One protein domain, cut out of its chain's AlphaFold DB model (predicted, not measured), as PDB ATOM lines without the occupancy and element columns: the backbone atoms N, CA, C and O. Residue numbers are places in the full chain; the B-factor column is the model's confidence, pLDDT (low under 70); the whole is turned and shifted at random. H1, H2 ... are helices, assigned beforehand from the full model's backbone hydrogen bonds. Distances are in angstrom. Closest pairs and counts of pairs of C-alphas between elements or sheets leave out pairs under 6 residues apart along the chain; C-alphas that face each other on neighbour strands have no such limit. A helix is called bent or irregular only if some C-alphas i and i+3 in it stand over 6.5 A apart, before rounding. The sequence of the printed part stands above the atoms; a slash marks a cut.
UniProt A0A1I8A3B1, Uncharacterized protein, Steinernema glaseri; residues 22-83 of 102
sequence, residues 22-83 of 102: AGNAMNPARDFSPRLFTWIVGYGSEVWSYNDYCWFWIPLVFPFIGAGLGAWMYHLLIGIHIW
ATOM      1  N   ALA A  22     -16.146  -4.084  44.799       79.00
ATOM      2  CA  ALA A  22     -15.548  -4.563  46.050       79.00
ATOM      3  C   ALA A  22     -14.831  -3.450  46.846       79.00
ATOM      4  O   ALA A  22     -13.946  -3.731  47.656       79.00
ATOM      5  N   GLY A  23     -15.142  -2.174  46.584       75.12
ATOM      6  CA  GLY A  23     -14.564  -1.034  47.311       75.12
ATOM      7  C   GLY A  23     -13.069  -0.790  47.060       75.12
ATOM      8  O   GLY A  23     -12.427  -0.065  47.822       75.12
ATOM      9  N   ASN A  24     -12.513  -1.381  45.996       80.56
ATOM     10  CA  ASN A  24     -11.101  -1.285  45.621       80.56
ATOM     11  C   ASN A  24     -10.132  -1.759  46.728       80.56
ATOM     12  O   ASN A  24      -9.136  -1.104  47.048       80.56
ATOM     13  N   ALA A  25     -10.432  -2.908  47.339       79.94
ATOM     14  CA  ALA A  25      -9.670  -3.473  48.452       79.94
ATOM     15  C   ALA A  25      -8.390  -4.217  47.999       79.94
ATOM     16  O   ALA A  25      -8.144  -5.360  48.369       79.94
ATOM     17  N   MET A  26      -7.562  -3.562  47.181       84.00
ATOM     18  CA  MET A  26      -6.305  -4.115  46.642       84.00
ATOM     19  C   MET A  26      -5.147  -4.120  47.647       84.00
ATOM     20  O   MET A  26      -4.061  -4.590  47.334       84.00
ATOM     21  N   ASN A  27      -5.331  -3.535  48.831       88.62
ATOM     22  CA  ASN A  27      -4.299  -3.475  49.856       88.62
ATOM     23  C   ASN A  27      -4.863  -4.036  51.170       88.62
ATOM     24  O   ASN A  27      -5.751  -3.405  51.752       88.62
ATOM     25  N   PRO A  28      -4.317  -5.158  51.669       88.31
ATOM     26  CA  PRO A  28      -4.757  -5.770  52.915       88.31
ATOM     27  C   PRO A  28      -4.729  -4.815  54.111       88.31
ATOM     28  O   PRO A  28      -5.674  -4.778  54.892       88.31
ATOM     29  N   ALA A  29      -3.698  -3.972  54.240       90.25
ATOM     30  CA  ALA A  29      -3.598  -3.021  55.349       90.25
ATOM     31  C   ALA A  29      -4.674  -1.922  55.275       90.25
ATOM     32  O   ALA A  29      -5.170  -1.473  56.311       90.25
ATOM     33  N   ARG A  30      -5.069  -1.519  54.058       89.75
ATOM     34  CA  ARG A  30      -6.095  -0.491  53.797       89.75
ATOM     35  C   ARG A  30      -7.510  -0.959  54.140       89.75
ATOM     36  O   ARG A  30      -8.395  -0.120  54.304       89.75
ATOM     37  N   ASP A  31      -7.731  -2.268  54.214       90.12
ATOM     38  CA  ASP A  31      -9.020  -2.854  54.590       90.12
ATOM     39  C   ASP A  31      -9.012  -3.392  56.030       90.12
ATOM     40  O   ASP A  31      -9.942  -3.131  56.786       90.12
ATOM     41  N   PHE A  32      -7.932  -4.050  56.466       90.88
ATOM     42  CA  PHE A  32      -7.836  -4.625  57.811       90.88
ATOM     43  C   PHE A  32      -7.724  -3.567  58.915       90.88
ATOM     44  O   PHE A  32      -8.414  -3.666  59.929       90.88
ATOM     45  N   SER A  33      -6.880  -2.542  58.739       91.69
ATOM     46  CA  SER A  33      -6.631  -1.565  59.811       91.69
ATOM     47  C   SER A  33      -7.865  -0.743  60.198       91.69
ATOM     48  O   SER A  33      -8.133  -0.647  61.400       91.69
ATOM     49  N   PRO A  34      -8.690  -0.223  59.261       92.50
ATOM     50  CA  PRO A  34      -9.897   0.497  59.648       92.50
ATOM     51  C   PRO A  34     -10.941  -0.431  60.277       92.50
ATOM     52  O   PRO A  34     -11.622  -0.007  61.203       92.50
ATOM     53  N   ARG A  35     -11.039  -1.696  59.834       91.69
ATOM     54  CA  ARG A  35     -11.957  -2.693  60.423       91.69
ATOM     55  C   ARG A  35     -11.587  -3.047  61.856       91.69
ATOM     56  O   ARG A  35     -12.454  -3.116  62.719       91.69
ATOM     57  N   LEU A  36     -10.296  -3.252  62.117       93.56
ATOM     58  CA  LEU A  36      -9.818  -3.522  63.467       93.56
ATOM     59  C   LEU A  36     -10.096  -2.327  64.385       93.56
ATOM     60  O   LEU A  36     -10.553  -2.508  65.511       93.56
ATOM     61  N   PHE A  37      -9.871  -1.107  63.893       94.81
ATOM     62  CA  PHE A  37     -10.167   0.103  64.649       94.81
ATOM     63  C   PHE A  37     -11.663   0.239  64.966       94.81
ATOM     64  O   PHE A  37     -12.016   0.453  66.125       94.81
ATOM     65  N   THR A  38     -12.554   0.065  63.987       94.56
ATOM     66  CA  THR A  38     -14.004   0.164  64.229       94.56
ATOM     67  C   THR A  38     -14.507  -0.934  65.161       94.56
ATOM     68  O   THR A  38     -15.357  -0.665  66.012       94.56
ATOM     69  N   TRP A  39     -13.933  -2.138  65.081       94.00
ATOM     70  CA  TRP A  39     -14.212  -3.210  66.035       94.00
ATOM     71  C   TRP A  39     -13.858  -2.804  67.473       94.00
ATOM     72  O   TRP A  39     -14.694  -2.935  68.366       94.00
ATOM     73  N   ILE A  40     -12.658  -2.246  67.686       95.69
ATOM     74  CA  ILE A  40     -12.183  -1.786  69.004       95.69
ATOM     75  C   ILE A  40     -13.055  -0.647  69.553       95.69
ATOM     76  O   ILE A  40     -13.334  -0.610  70.748       95.69
ATOM     77  N   VAL A  41     -13.513   0.263  68.688       95.75
ATOM     78  CA  VAL A  41     -14.389   1.390  69.065       95.75
ATOM     79  C   VAL A  41     -15.822   0.933  69.398       95.75
ATOM     80  O   VAL A  41     -16.620   1.720  69.900       95.75
ATOM     81  N   GLY A  42     -16.150  -0.346  69.194       93.12
ATOM     82  CA  GLY A  42     -17.414  -0.933  69.638       93.12
ATOM     83  C   GLY A  42     -18.490  -1.026  68.560       93.12
ATOM     84  O   GLY A  42     -19.654  -1.220  68.894       93.12
ATOM     85  N   TYR A  43     -18.128  -0.961  67.272       90.44
ATOM     86  CA  TYR A  43     -19.074  -1.187  66.163       90.44
ATOM     87  C   TYR A  43     -19.576  -2.646  66.073       90.44
ATOM     88  O   TYR A  43     -20.402  -2.962  65.223       90.44
ATOM     89  N   GLY A  44     -19.097  -3.540  66.943       91.31
ATOM     90  CA  GLY A  44     -19.518  -4.938  66.999       91.31
ATOM     91  C   GLY A  44     -18.811  -5.827  65.975       91.31
ATOM     92  O   GLY A  44     -17.995  -5.378  65.172       91.31
ATOM     93  N   SER A  45     -19.095  -7.131  66.021       89.25
ATOM     94  CA  SER A  45     -18.470  -8.125  65.135       89.25
ATOM     95  C   SER A  45     -18.926  -8.032  63.677       89.25
ATOM     96  O   SER A  45     -18.284  -8.618  62.808       89.25
ATOM     97  N   GLU A  46     -19.990  -7.277  63.392       89.75
ATOM     98  CA  GLU A  46     -20.540  -7.116  62.042       89.75
ATOM     99  C   GLU A  46     -19.534  -6.508  61.057       89.75
ATOM    100  O   GLU A  46     -19.611  -6.769  59.863       89.75
ATOM    101  N   VAL A  47     -18.519  -5.782  61.540       90.00
ATOM    102  CA  VAL A  47     -17.452  -5.190  60.707       90.00
ATOM    103  C   VAL A  47     -16.616  -6.224  59.935       90.00
ATOM    104  O   VAL A  47     -15.950  -5.880  58.951       90.00
ATOM    105  N   TRP A  48     -16.641  -7.486  60.370       88.88
ATOM    106  CA  TRP A  48     -15.943  -8.605  59.731       88.88
ATOM    107  C   TRP A  48     -16.808  -9.319  58.680       88.88
ATOM    108  O   TRP A  48     -16.282 -10.054  57.835       88.88
ATOM    109  N   SER A  49     -18.121  -9.083  58.693       88.38
ATOM    110  CA  SER A  49     -19.107  -9.756  57.849       88.38
ATOM    111  C   SER A  49     -19.796  -8.800  56.874       88.38
ATOM    112  O   SER A  49     -19.958  -7.614  57.142       88.38
ATOM    113  N   TYR A  50     -20.232  -9.321  55.735       86.44
ATOM    114  CA  TYR A  50     -21.112  -8.623  54.805       86.44
ATOM    115  C   TYR A  50     -22.141  -9.617  54.264       86.44
ATOM    116  O   TYR A  50     -21.758 -10.633  53.687       86.44
ATOM    117  N   ASN A  51     -23.433  -9.320  54.445       83.38
ATOM    118  CA  ASN A  51     -24.547 -10.161  53.987       83.38
ATOM    119  C   ASN A  51     -24.432 -11.631  54.456       83.38
ATOM    120  O   ASN A  51     -24.499 -12.545  53.641       83.38
ATOM    121  N   ASP A  52     -24.155 -11.835  55.750       82.50
ATOM    122  CA  ASP A  52     -23.890 -13.134  56.403       82.50
ATOM    123  C   ASP A  52     -22.631 -13.897  55.935       82.50
ATOM    124  O   ASP A  52     -22.321 -14.973  56.450       82.50
ATOM    125  N   TYR A  53     -21.829 -13.326  55.030       84.31
ATOM    126  CA  TYR A  53     -20.531 -13.875  54.634       84.31
ATOM    127  C   TYR A  53     -19.385 -13.205  55.392       84.31
ATOM    128  O   TYR A  53     -19.352 -11.986  55.557       84.31
ATOM    129  N   CYS A  54     -18.377 -13.983  55.795       86.12
ATOM    130  CA  CYS A  54     -17.114 -13.432  56.288       86.12
ATOM    131  C   CYS A  54     -16.372 -12.753  55.129       86.12
ATOM    132  O   CYS A  54     -15.671 -13.413  54.375       86.12
ATOM    133  N   TRP A  55     -16.533 -11.442  54.961       86.69
ATOM    134  CA  TRP A  55     -15.931 -10.708  53.844       86.69
ATOM    135  C   TRP A  55     -14.451 -10.393  54.075       86.69
ATOM    136  O   TRP A  55     -13.673 -10.370  53.127       86.69
ATOM    137  N   PHE A  56     -14.041 -10.184  55.329       88.44
ATOM    138  CA  PHE A  56     -12.720  -9.641  55.676       88.44
ATOM    139  C   PHE A  56     -11.520 -10.433  55.128       88.44
ATOM    140  O   PHE A  56     -10.460  -9.856  54.891       88.44
ATOM    141  N   TRP A  57     -11.654 -11.748  54.935       88.81
ATOM    142  CA  TRP A  57     -10.546 -12.579  54.462       88.81
ATOM    143  C   TRP A  57     -10.286 -12.396  52.961       88.81
ATOM    144  O   TRP A  57      -9.159 -12.604  52.514       88.81
ATOM    145  N   ILE A  58     -11.291 -11.969  52.182       91.06
ATOM    146  CA  ILE A  58     -11.156 -11.788  50.732       91.06
ATOM    147  C   ILE A  58     -10.154 -10.654  50.437       91.06
ATOM    148  O   ILE A  58      -9.132 -10.937  49.805       91.06
ATOM    149  N   PRO A  59     -10.339  -9.415  50.949       90.69
ATOM    150  CA  PRO A  59      -9.334  -8.353  50.854       90.69
ATOM    151  C   PRO A  59      -7.999  -8.665  51.527       90.69
ATOM    152  O   PRO A  59      -7.004  -8.000  51.252       90.69
ATOM    153  N   LEU A  60      -7.958  -9.635  52.439       91.38
ATOM    154  CA  LEU A  60      -6.727 -10.013  53.122       91.38
ATOM    155  C   LEU A  60      -5.864 -10.931  52.250       91.38
ATOM    156  O   LEU A  60      -4.654 -10.747  52.201       91.38
ATOM    157  N   VAL A  61      -6.467 -11.902  51.556       92.81
ATOM    158  CA  VAL A  61      -5.739 -12.966  50.843       92.81
ATOM    159  C   VAL A  61      -5.601 -12.682  49.346       92.81
ATOM    160  O   VAL A  61      -4.505 -12.805  48.793       92.81
ATOM    161  N   PHE A  62      -6.684 -12.287  48.670       92.25
ATOM    162  CA  PHE A  62      -6.680 -12.143  47.210       92.25
ATOM    163  C   PHE A  62      -5.713 -11.080  46.683       92.25
ATOM    164  O   PHE A  62      -5.121 -11.324  45.631       92.25
ATOM    165  N   PRO A  63      -5.468  -9.947  47.373       92.25
ATOM    166  CA  PRO A  63      -4.462  -9.001  46.913       92.25
ATOM    167  C   PRO A  63      -3.047  -9.564  46.825       92.25
ATOM    168  O   PRO A  63      -2.325  -9.212  45.897       92.25
ATOM    169  N   PHE A  64      -2.649 -10.467  47.727       93.69
ATOM    170  CA  PHE A  64      -1.331 -11.106  47.642       93.69
ATOM    171  C   PHE A  64      -1.229 -12.016  46.419       93.69
ATOM    172  O   PHE A  64      -0.236 -11.972  45.692       93.69
ATOM    173  N   ILE A  65      -2.283 -12.794  46.158       95.00
ATOM    174  CA  ILE A  65      -2.364 -13.663  44.980       95.00
ATOM    175  C   ILE A  65      -2.333 -12.813  43.703       95.00
ATOM    176  O   ILE A  65      -1.531 -13.065  42.806       95.00
ATOM    177  N   GLY A  66      -3.164 -11.770  43.639       92.88
ATOM    178  CA  GLY A  66      -3.243 -10.861  42.500       92.88
ATOM    179  C   GLY A  66      -1.937 -10.110  42.243       92.88
ATOM    180  O   GLY A  66      -1.520 -10.005  41.092       92.88
ATOM    181  N   ALA A  67      -1.252  -9.647  43.293       93.00
ATOM    182  CA  ALA A  67       0.049  -8.993  43.170       93.00
ATOM    183  C   ALA A  67       1.114  -9.945  42.605       93.00
ATOM    184  O   ALA A  67       1.850  -9.565  41.693       93.00
ATOM    185  N   GLY A  68       1.163 -11.190  43.094       95.88
ATOM    186  CA  GLY A  68       2.077 -12.212  42.577       95.88
ATOM    187  C   GLY A  68       1.816 -12.533  41.104       95.88
ATOM    188  O   GLY A  68       2.734 -12.475  40.284       95.88
ATOM    189  N   LEU A  69       0.555 -12.793  40.747       96.69
ATOM    190  CA  LEU A  69       0.154 -13.064  39.364       96.69
ATOM    191  C   LEU A  69       0.427 -11.874  38.436       96.69
ATOM    192  O   LEU A  69       0.934 -12.066  37.334       96.69
ATOM    193  N   GLY A  70       0.138 -10.650  38.880       94.25
ATOM    194  CA  GLY A  70       0.394  -9.435  38.109       94.25
ATOM    195  C   GLY A  70       1.885  -9.205  37.850       94.25
ATOM    196  O   GLY A  70       2.272  -8.895  36.724       94.25
ATOM    197  N   ALA A  71       2.732  -9.418  38.863       95.00
ATOM    198  CA  ALA A  71       4.183  -9.321  38.714       95.00
ATOM    199  C   ALA A  71       4.724 -10.364  37.723       95.00
ATOM    200  O   ALA A  71       5.535 -10.036  36.855       95.00
ATOM    201  N   TRP A  72       4.239 -11.606  37.805       96.88
ATOM    202  CA  TRP A  72       4.604 -12.662  36.858       96.88
ATOM    203  C   TRP A  72       4.126 -12.362  35.440       96.88
ATOM    204  O   TRP A  72       4.908 -12.497  34.503       96.88
ATOM    205  N   MET A  73       2.886 -11.897  35.268       97.06
ATOM    206  CA  MET A  73       2.379 -11.466  33.963       97.06
ATOM    207  C   MET A  73       3.242 -10.360  33.361       97.06
ATOM    208  O   MET A  73       3.597 -10.446  32.188       97.06
ATOM    209  N   TYR A  74       3.613  -9.346  34.147       94.62
ATOM    210  CA  TYR A  74       4.507  -8.291  33.673       94.62
ATOM    211  C   TYR A  74       5.851  -8.866  33.220       94.62
ATOM    212  O   TYR A  74       6.323  -8.539  32.132       94.62
ATOM    213  N   HIS A  75       6.453  -9.750  34.019       93.44
ATOM    214  CA  HIS A  75       7.738 -10.352  33.681       93.44
ATOM    215  C   HIS A  75       7.660 -11.173  32.386       93.44
ATOM    216  O   HIS A  75       8.462 -10.960  31.483       93.44
ATOM    217  N   LEU A  76       6.659 -12.048  32.261       94.50
ATOM    218  CA  LEU A  76       6.501 -12.931  31.105       94.50
ATOM    219  C   LEU A  76       6.159 -12.173  29.819       94.50
ATOM    220  O   LEU A  76       6.688 -12.490  28.758       94.50
ATOM    221  N   LEU A  77       5.268 -11.186  29.900       95.88
ATOM    222  CA  LEU A  77       4.743 -10.506  28.715       95.88
ATOM    223  C   LEU A  77       5.608  -9.323  28.285       95.88
ATOM    224  O   LEU A  77       5.700  -9.039  27.096       95.88
ATOM    225  N   ILE A  78       6.243  -8.637  29.233       93.38
ATOM    226  CA  ILE A  78       6.986  -7.400  28.971       93.38
ATOM    227  C   ILE A  78       8.448  -7.570  29.372       93.38
ATOM    228  O   ILE A  78       9.325  -7.396  28.534       93.38
ATOM    229  N   GLY A  79       8.713  -7.945  30.624       90.06
ATOM    230  CA  GLY A  79      10.062  -7.968  31.197       90.06
ATOM    231  C   GLY A  79      11.072  -8.794  30.395       90.06
ATOM    232  O   GLY A  79      12.164  -8.309  30.134       90.06
ATOM    233  N   ILE A  80      10.697  -9.999  29.952       91.19
ATOM    234  CA  ILE A  80      11.568 -10.891  29.163       91.19
ATOM    235  C   ILE A  80      11.840 -10.346  27.751       91.19
ATOM    236  O   ILE A  80      12.870 -10.651  27.157       91.19
ATOM    237  N   HIS A  81      10.932  -9.538  27.203       91.19
ATOM    238  CA  HIS A  81      11.040  -9.014  25.840       91.19
ATOM    239  C   HIS A  81      11.802  -7.683  25.768       91.19
ATOM    240  O   HIS A  81      12.070  -7.186  24.673       91.19
ATOM    241  N   ILE A  82      12.147  -7.086  26.912       87.38
ATOM    242  CA  ILE A  82      12.968  -5.877  26.971       87.38
ATOM    243  C   ILE A  82      14.441  -6.297  27.011       87.38
ATOM    244  O   ILE A  82      14.881  -6.933  27.962       87.38
ATOM    245  N   TRP A  83      15.216  -5.910  25.991       76.75
ATOM    246  CA  TRP A  83      16.674  -6.068  25.999       76.75
ATOM    247  C   TRP A  83      17.285  -5.111  27.020       76.75
ATOM    248  O   TRP A  83      17.254  -3.890  26.823       76.75
TER     249      TRP A  83
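AT A GLANCE: This is residues 22 to 83 of the 102 residues of an uncharacterized protein of Steinernema glaseri (UniProt A0A1I8A3B1). Two long helices, H1 and H3, run opposite ways along nearly one line of direction but are shifted far along each other, and they meet side by side over a short stretch near their first residues and run away from it in opposite directions. The chain folds back from the end of H1 through the four-residue helix H2, which packs on H1, and through a small turn at residues 49 to 54, while residues 72 to 78 at the far end of H3 stick out free. The printed part has 62 residues with three named helices, in the order H1, H2, H3, and no named strand; the class is all helix, with 41 residues in the helices. The whole is only just extended, close to loose, with a radius of gyration of the C-alphas of 16.3 A, and its outline is a rod spanning 56 by 21 by 15 A.

HOW THE PARTS SIT: The longest helix by residues is H3, residues 57 to 77. It touches H1, residues 28 to 43, with 8 pairs of C-alphas within 8 A. H3 touches H1 with residues 59 to 63 alone, and H1 touches H3 with residues 28 to 32 alone. The closest C-alphas of the two are those of Pro 28 and Leu 60, 4.7 A apart. Their lines stand at a shallow tilt of 9 degrees and they run opposite ways, and their centres are 23.4 A apart. H1 also touches H2, residues 45 to 48, with residues 35 to 39 alone. Here 5 pairs of C-alphas are within 8 A, the closest being those of Arg 35 and Val 47, 6.0 A apart, and the centres are 9.2 A apart. H2 and H3 are apart. Between them, residues 49 to 50 pair antiparallel with residues 53 to 54, in stretches too short to be named strands. In the backbones, 9 of 12 pairs of O i and N i+4 are within hydrogen-bond range in H1 and 15 of 17 in H3. H2 is too short for such a pair, and its one pair of O i and N i+3 is within range.

IN THESE COORDINATES: H3 begins at Trp 57, with its C-alpha at (-10.546, -12.579, 54.462), and ends at Leu 77, with its C-alpha at (4.743, -10.506, 28.715), 30.0 A from first to last C-alpha. It is irregular, but only just: C-alphas 60 and 63 are 6.7 A apart. H1 runs from Pro 28, with its C-alpha at (-4.757, -5.770, 52.915), to Tyr 43, and its first and last C-alphas are 20.0 A apart. It is irregular too, with C-alphas 40 and 43 at 7.5 A. H2 runs from Ser 45 to Trp 48 and spans 6.0 A from first to last C-alpha.

THE WHOLE: The two C-alphas farthest apart in the domain are those of Gly 42 and Trp 83, 55.6 A, while the first and last printed C-alphas, those of Ala 22 and Trp 83, are 38.0 A apart. Residues 72 to 78, of which 72 to 77 belong to H3, stand free. The link from H1 to H2 is tight, with 1 residue, Gly 44. The link from H2 to H3 is short, with 8 residues, and no link is long. The printed part runs from residue 22 to residue 83 of a full chain of 102 residues and has no cut. The mean pLDDT of the printed part is 90.3, and no printed residue is under 70; the mean is 92 in H1, 89 in H2 and 94 in H3 of this predicted model.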